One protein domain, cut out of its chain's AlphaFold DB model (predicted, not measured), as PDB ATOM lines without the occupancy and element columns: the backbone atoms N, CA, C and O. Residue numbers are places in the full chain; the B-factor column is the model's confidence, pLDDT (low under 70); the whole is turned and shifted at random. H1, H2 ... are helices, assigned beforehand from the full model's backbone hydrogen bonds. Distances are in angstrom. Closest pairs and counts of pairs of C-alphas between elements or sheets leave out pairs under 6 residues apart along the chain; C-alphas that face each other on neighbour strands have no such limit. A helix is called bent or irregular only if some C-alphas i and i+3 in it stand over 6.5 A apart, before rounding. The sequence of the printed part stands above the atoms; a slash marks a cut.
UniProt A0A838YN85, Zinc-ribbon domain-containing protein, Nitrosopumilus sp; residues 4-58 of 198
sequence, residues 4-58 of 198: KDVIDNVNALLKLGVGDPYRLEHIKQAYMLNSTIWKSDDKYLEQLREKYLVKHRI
ATOM      1  N   LYS A   4     201.076 229.093 175.620       86.75
ATOM      2  CA  LYS A   4     200.873 229.233 174.173       86.75
ATOM      3  C   LYS A   4     199.643 230.084 173.848       86.75
ATOM      4  O   LYS A   4     199.749 231.007 173.049       86.75
ATOM      5  N   ASP A   5     198.524 229.841 174.533       89.56
ATOM      6  CA  ASP A   5     197.281 230.605 174.347       89.56
ATOM      7  C   ASP A   5     197.489 232.091 174.675       89.56
ATOM      8  O   ASP A   5     196.994 232.974 173.975       89.56
ATOM      9  N   VAL A   6     198.288 232.405 175.699       90.81
ATOM     10  CA  VAL A   6     198.576 233.807 176.031       90.81
ATOM     11  C   VAL A   6     199.437 234.479 174.961       90.81
ATOM     12  O   VAL A   6     199.153 235.616 174.583       90.81
ATOM     13  N   ILE A   7     200.448 233.788 174.431       92.88
ATOM     14  CA  ILE A   7     201.287 234.313 173.345       92.88
ATOM     15  C   ILE A   7     200.443 234.599 172.097       92.88
ATOM     16  O   ILE A   7     200.601 235.659 171.487       92.88
ATOM     17  N   ASP A   8     199.523 233.703 171.743       93.19
ATOM     18  CA  ASP A   8     198.639 233.872 170.586       93.19
ATOM     19  C   ASP A   8     197.688 235.064 170.776       93.19
ATOM     20  O   ASP A   8     197.562 235.910 169.887       93.19
ATOM     21  N   ASN A   9     197.112 235.215 171.973       92.75
ATOM     22  CA  ASN A   9     196.308 236.385 172.328       92.75
ATOM     23  C   ASN A   9     197.120 237.690 172.228       92.75
ATOM     24  O   ASN A   9     196.637 238.676 171.674       92.75
ATOM     25  N   VAL A  10     198.366 237.716 172.715       94.62
ATOM     26  CA  VAL A  10     199.236 238.899 172.611       94.62
ATOM     27  C   VAL A  10     199.564 239.227 171.155       94.62
ATOM     28  O   VAL A  10     199.507 240.393 170.766       94.62
ATOM     29  N   ASN A  11     199.853 238.220 170.328       95.06
ATOM     30  CA  ASN A  11     200.088 238.417 168.898       95.06
ATOM     31  C   ASN A  11     198.852 238.998 168.198       95.06
ATOM     32  O   ASN A  11     198.987 239.909 167.380       95.06
ATOM     33  N   ALA A  12     197.653 238.523 168.545       94.12
ATOM     34  CA  ALA A  12     196.408 239.081 168.032       94.12
ATOM     35  C   ALA A  12     196.229 240.551 168.450       94.12
ATOM     36  O   ALA A  12     195.912 241.388 167.611       94.12
ATOM     37  N   LEU A  13     196.499 240.895 169.714       94.19
ATOM     38  CA  LEU A  13     196.420 242.278 170.206       94.19
ATOM     39  C   LEU A  13     197.423 243.210 169.507       94.19
ATOM     40  O   LEU A  13     197.054 244.319 169.119       94.19
ATOM     41  N   LEU A  14     198.656 242.745 169.285       95.25
ATOM     42  CA  LEU A  14     199.673 243.477 168.521       95.25
ATOM     43  C   LEU A  14     199.229 243.700 167.070       95.25
ATOM     44  O   LEU A  14     199.348 244.811 166.558       95.25
ATOM     45  N   LYS A  15     198.658 242.676 166.424       94.94
ATOM     46  CA  LYS A  15     198.126 242.766 165.054       94.94
ATOM     47  C   LYS A  15     196.950 243.740 164.948       94.94
ATOM     48  O   LYS A  15     196.831 244.447 163.954       94.94
ATOM     49  N   LEU A  16     196.101 243.795 165.976       92.62
ATOM     50  CA  LEU A  16     194.993 244.747 166.077       92.62
ATOM     51  C   LEU A  16     195.459 246.181 166.398       92.62
ATOM     52  O   LEU A  16     194.646 247.102 166.345       92.62
ATOM     53  N   GLY A  17     196.734 246.386 166.747       93.38
ATOM     54  CA  GLY A  17     197.273 247.698 167.113       93.38
ATOM     55  C   GLY A  17     196.648 248.277 168.387       93.38
ATOM     56  O   GLY A  17     196.556 249.496 168.531       93.38
ATOM     57  N   VAL A  18     196.172 247.420 169.297       93.56
ATOM     58  CA  VAL A  18     195.501 247.835 170.538       93.56
ATOM     59  C   VAL A  18     196.405 247.638 171.751       93.56
ATOM     60  O   VAL A  18     197.105 246.639 171.870       93.56
ATOM     61  N   GLY A  19     196.342 248.577 172.696       93.50
ATOM     62  CA  GLY A  19     197.197 248.562 173.882       93.50
ATOM     63  C   GLY A  19     198.544 249.252 173.655       93.50
ATOM     64  O   GLY A  19     198.691 250.078 172.763       93.50
ATOM     65  N   ASP A  20     199.499 248.952 174.529       95.50
ATOM     66  CA  ASP A  20     200.861 249.466 174.506       95.50
ATOM     67  C   ASP A  20     201.761 248.381 173.897       95.50
ATOM     68  O   ASP A  20     201.888 247.301 174.487       95.50
ATOM     69  N   PRO A  21     202.348 248.624 172.713       94.88
ATOM     70  CA  PRO A  21     203.083 247.595 171.988       94.88
ATOM     71  C   PRO A  21     204.332 247.143 172.749       94.88
ATOM     72  O   PRO A  21     204.603 245.947 172.809       94.88
ATOM     73  N   TYR A  22     205.036 248.065 173.410       96.12
ATOM     74  CA  TYR A  22     206.240 247.752 174.181       96.12
ATOM     75  C   TYR A  22     205.924 246.830 175.364       96.12
ATOM     76  O   TYR A  22     206.598 245.828 175.605       96.12
ATOM     77  N   ARG A  23     204.841 247.127 176.086       95.62
ATOM     78  CA  ARG A  23     204.376 246.313 177.206       95.62
ATOM     79  C   ARG A  23     203.904 244.938 176.742       95.62
ATOM     80  O   ARG A  23     204.215 243.948 177.398       95.62
ATOM     81  N   LEU A  24     203.186 244.859 175.623       95.88
ATOM     82  CA  LEU A  24     202.751 243.587 175.041       95.88
ATOM     83  C   LEU A  24     203.939 242.721 174.599       95.88
ATOM     84  O   LEU A  24     203.959 241.526 174.890       95.88
ATOM     85  N   GLU A  25     204.956 243.308 173.971       94.62
ATOM     86  CA  GLU A  25     206.185 242.602 173.596       94.62
ATOM     87  C   GLU A  25     206.949 242.082 174.813       94.62
ATOM     88  O   GLU A  25     207.358 240.919 174.828       94.62
ATOM     89  N   HIS A  26     207.075 242.895 175.864       94.06
ATOM     90  CA  HIS A  26     207.708 242.471 177.109       94.06
ATOM     91  C   HIS A  26     206.974 241.278 177.738       94.06
ATOM     92  O   HIS A  26     207.592 240.291 178.145       94.06
ATOM     93  N   ILE A  27     205.640 241.321 177.763       93.31
ATOM     94  CA  ILE A  27     204.821 240.222 178.282       93.31
ATOM     95  C   ILE A  27     204.963 238.962 177.411       93.31
ATOM     96  O   ILE A  27     205.094 237.857 177.940       93.31
ATOM     97  N   LYS A  28     205.002 239.108 176.081       93.69
ATOM     98  CA  LYS A  28     205.254 237.998 175.148       93.69
ATOM     99  C   LYS A  28     206.607 237.337 175.408       93.69
ATOM    100  O   LYS A  28     206.680 236.112 175.485       93.69
ATOM    101  N   GLN A  29     207.665 238.130 175.564       93.12
ATOM    102  CA  GLN A  29     209.009 237.630 175.861       93.12
ATOM    103  C   GLN A  29     209.054 236.896 177.204       93.12
ATOM    104  O   GLN A  29     209.651 235.826 177.294       93.12
ATOM    105  N   ALA A  30     208.373 237.420 178.224       91.12
ATOM    106  CA  ALA A  30     208.272 236.768 179.524       91.12
ATOM    107  C   ALA A  30     207.653 235.360 179.415       91.12
ATOM    108  O   ALA A  30     208.229 234.395 179.917       91.12
ATOM    109  N   TYR A  31     206.556 235.204 178.664       89.88
ATOM    110  CA  TYR A  31     205.959 233.884 178.413       89.88
ATOM    111  C   TYR A  31     206.852 232.958 177.577       89.88
ATOM    112  O   TYR A  31     206.904 231.761 177.855       89.88
ATOM    113  N   MET A  32     207.587 233.480 176.587       87.75
ATOM    114  CA  MET A  32     208.547 232.685 175.802       87.75
ATOM    115  C   MET A  32     209.699 232.146 176.657       87.75
ATOM    116  O   MET A  32     210.179 231.041 176.422       87.75
ATOM    117  N   LEU A  33     210.115 232.911 177.666       88.00
ATOM    118  CA  LEU A  33     211.140 232.527 178.636       88.00
ATOM    119  C   LEU A  33     210.566 231.737 179.828       88.00
ATOM    120  O   LEU A  33     211.289 231.479 180.789       88.00
ATOM    121  N   ASN A  34     209.281 231.357 179.775       83.81
ATOM    122  CA  ASN A  34     208.548 230.671 180.843       83.81
ATOM    123  C   ASN A  34     208.692 231.359 182.219       83.81
ATOM    124  O   ASN A  34     208.804 230.700 183.255       83.81
ATOM    125  N   SER A  35     208.737 232.692 182.236       80.56
ATOM    126  CA  SER A  35     208.863 233.474 183.463       80.56
ATOM    127  C   SER A  35     207.496 233.874 184.021       80.56
ATOM    128  O   SER A  35     206.488 233.938 183.313       80.56
ATOM    129  N   THR A  36     207.439 234.129 185.330       78.56
ATOM    130  CA  THR A  36     206.209 234.581 185.987       78.56
ATOM    131  C   THR A  36     205.995 236.063 185.726       78.56
ATOM    132  O   THR A  36     206.816 236.896 186.113       78.56
ATOM    133  N   ILE A  37     204.868 236.395 185.117       85.75
ATOM    134  CA  ILE A  37     204.505 237.776 184.818       85.75
ATOM    135  C   ILE A  37     203.891 238.449 186.043       85.75
ATOM    136  O   ILE A  37     203.288 237.808 186.908       85.75
ATOM    137  N   TRP A  38     204.063 239.767 186.138       86.81
ATOM    138  CA  TRP A  38     203.481 240.554 187.216       86.81
ATOM    139  C   TRP A  38     201.951 240.507 187.156       86.81
ATOM    140  O   TRP A  38     201.349 240.594 186.089       86.81
ATOM    141  N   LYS A  39     201.287 240.477 188.318       88.69
ATOM    142  CA  LYS A  39     199.808 240.501 188.398       88.69
ATOM    143  C   LYS A  39     199.184 241.703 187.673       88.69
ATOM    144  O   LYS A  39     198.040 241.645 187.233       88.69
ATOM    145  N   SER A  40     199.922 242.809 187.572       91.75
ATOM    146  CA  SER A  40     199.512 244.003 186.829       91.75
ATOM    147  C   SER A  40     199.430 243.770 185.325       91.75
ATOM    148  O   SER A  40     198.580 244.365 184.667       91.75
ATOM    149  N   ASP A  41     200.329 242.954 184.789       93.12
ATOM    150  CA  ASP A  41     200.418 242.629 183.371       93.12
ATOM    151  C   ASP A  41     199.392 241.561 182.994       93.12
ATOM    152  O   ASP A  41     198.748 241.680 181.958       93.12
ATOM    153  N   ASP A  42     199.148 240.601 183.885       91.44
ATOM    154  CA  ASP A  42     198.043 239.647 183.757       91.44
ATOM    155  C   ASP A  42     196.690 240.372 183.667       91.44
ATOM    156  O   ASP A  42     195.970 240.253 182.678       91.44
ATOM    157  N   LYS A  43     196.400 241.262 184.628       94.12
ATOM    158  CA  LYS A  43     195.174 242.075 184.607       94.12
ATOM    159  C   LYS A  43     195.068 242.948 183.355       94.12
ATOM    160  O   LYS A  43     193.973 243.167 182.841       94.12
ATOM    161  N   TYR A  44     196.193 243.482 182.894       94.94
ATOM    162  CA  TYR A  44     196.248 244.288 181.683       94.94
ATOM    163  C   TYR A  44     195.869 243.468 180.441       94.94
ATOM    164  O   TYR A  44     195.027 243.908 179.656       94.94
ATOM    165  N   LEU A  45     196.422 242.261 180.300       93.25
ATOM    166  CA  LEU A  45     196.066 241.341 179.221       93.25
ATOM    167  C   LEU A  45     194.607 240.901 179.288       93.25
ATOM    168  O   LEU A  45     193.932 240.906 178.262       93.25
ATOM    169  N   GLU A  46     194.107 240.563 180.475       92.62
ATOM    170  CA  GLU A  46     192.712 240.168 180.686       92.62
ATOM    171  C   GLU A  46     191.743 241.247 180.186       92.62
ATOM    172  O   GLU A  46     190.829 240.955 179.413       92.62
ATOM    173  N   GLN A  47     191.995 242.514 180.535       93.94
ATOM    174  CA  GLN A  47     191.180 243.646 180.086       93.94
ATOM    175  C   GLN A  47     191.216 243.837 178.567       93.94
ATOM    176  O   GLN A  47     190.188 244.126 177.951       93.94
ATOM    177  N   LEU A  48     192.392 243.696 177.951       94.19
ATOM    178  CA  LEU A  48     192.523 243.791 176.499       94.19
ATOM    179  C   LEU A  48     191.824 242.623 175.800       94.19
ATOM    180  O   LEU A  48     191.085 242.834 174.838       94.19
ATOM    181  N   ARG A  49     191.992 241.400 176.303       92.25
ATOM    182  CA  ARG A  49     191.345 240.208 175.753       92.25
ATOM    183  C   ARG A  49     189.831 240.327 175.831       92.25
ATOM    184  O   ARG A  49     189.161 240.113 174.828       92.25
ATOM    185  N   GLU A  50     189.287 240.688 176.988       91.56
ATOM    186  CA  GLU A  50     187.843 240.853 177.172       91.56
ATOM    187  C   GLU A  50     187.276 241.908 176.215       91.56
ATOM    188  O   GLU A  50     186.259 241.689 175.556       91.56
ATOM    189  N   LYS A  51     187.977 243.035 176.071       91.25
ATOM    190  CA  LYS A  51     187.513 244.151 175.249       91.25
ATOM    191  C   LYS A  51     187.605 243.887 173.744       91.25
ATOM    192  O   LYS A  51     186.722 244.332 173.012       91.25
ATOM    193  N   TYR A  52     188.663 243.216 173.291       89.38
ATOM    194  CA  TYR A  52     189.003 243.127 171.868       89.38
ATOM    195  C   TYR A  52     188.915 241.712 171.298       89.38
ATOM    196  O   TYR A  52     188.489 241.558 170.162       89.38
ATOM    197  N   LEU A  53     189.267 240.678 172.062       86.88
ATOM    198  CA  LEU A  53     189.308 239.301 171.557       86.88
ATOM    199  C   LEU A  53     188.015 238.532 171.850       86.88
ATOM    200  O   LEU A  53     187.532 237.807 170.989       86.88
ATOM    201  N   VAL A  54     187.407 238.712 173.026       81.00
ATOM    202  CA  VAL A  54     186.142 238.037 173.383       81.00
ATOM    203  C   VAL A  54     184.973 238.613 172.589       81.00
ATOM    204  O   VAL A  54     184.133 237.861 172.102       81.00
ATOM    205  N   LYS A  55     184.946 239.936 172.391       62.53
ATOM    206  CA  LYS A  55     183.905 240.588 171.590       62.53
ATOM    207  C   LYS A  55     183.952 240.171 170.115       62.53
ATOM    208  O   LYS A  55     182.901 239.993 169.518       62.53
ATOM    209  N   HIS A  56     185.145 239.930 169.567       56.19
ATOM    210  CA  HIS A  56     185.311 239.461 168.188       56.19
ATOM    211  C   HIS A  56     184.917 237.992 167.965       56.19
ATOM    212  O   HIS A  56     184.654 237.614 166.830       56.19
ATOM    213  N   ARG A  57     184.831 237.157 169.014       53.47
ATOM    214  CA  ARG A  57     184.401 235.750 168.869       53.47
ATOM    215  C   ARG A  57     182.893 235.573 168.661       53.47
ATOM    216  O   ARG A  57     182.473 234.471 168.333       53.47
ATOM    217  N   ILE A  58     182.081 236.615 168.859       52.72
ATOM    218  CA  ILE A  58     180.628 236.542 168.620       52.72
ATOM    219  C   ILE A  58     180.302 236.714 167.124       52.72
ATOM    220  O   ILE A  58     179.280 236.209 166.671       52.72
TER     221      ILE A  58
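This is residues 4 to 58 of the 198 residues of the protein "Zinc-ribbon domain-containing protein" of Nitrosopumilus sp (UniProt A0A838YN85). The longest helix, H3, crosses one face of a short helical hairpin made by H1 and H2, packing on H1 and passing close to H2. H1 and H2 stand side by side and run opposite ways, while H3 runs steeply across them. The printed part has 55 residues with three named helices, in the order H1, H2, H3, and no named strand; the class is all helix. The whole is compact, with a radius of gyration of the C-alphas of 10.5 A, and elongated, spanning 32 by 20 by 20 A.

H3, residues 39 to 56, touches H1, residues 4 to 15, through residues 45 to 53 of H3 and 9 to 13 of H1 alone. Their closest C-alphas, those of Asn 9 and Arg 49, are 7.1 A apart. They run the same way at a steep tilt of 68 degrees, only just short of about perpendicular. H1 and H2, residues 21 to 32, form a helical hairpin: they touch, with the C-alphas of Ile 7 and Lys 28 closest at 5.7 A, and run opposite ways at a shallow tilt of 19 degrees. H2 and H3 are close but not clearly touching, about perpendicular at 74 degrees; their closest C-alphas, those of Ile 27 and Asp 41, are 7.1 A apart. In H1 and H2 every O i to N i+4 pair is within hydrogen-bond range; in H3, 11 of 14 are.

H3 is 24.9 A long, from C-alpha 39 at (199.808, 240.501, 188.398) to C-alpha 56 at (185.311, 239.461, 168.188). It has a kink of 37 degrees near residue 50 and is only just irregular: C-alphas 51 and 54 are 6.54 A apart. H1 spans 16.5 A from C-alpha 4 at (200.873, 229.233, 174.173), and H2 spans 16.3 A.

The two C-alphas farthest apart, those of Leu 33 and Ile 58, are 32.4 A apart. The printed part has no cut. The link from H1 to H2 is tight, and that from H2 to H3 is short. The mean pLDDT of the printed part is 88.9; residues 55 to 58, of which 55 and 56 belong to H3, are under 70.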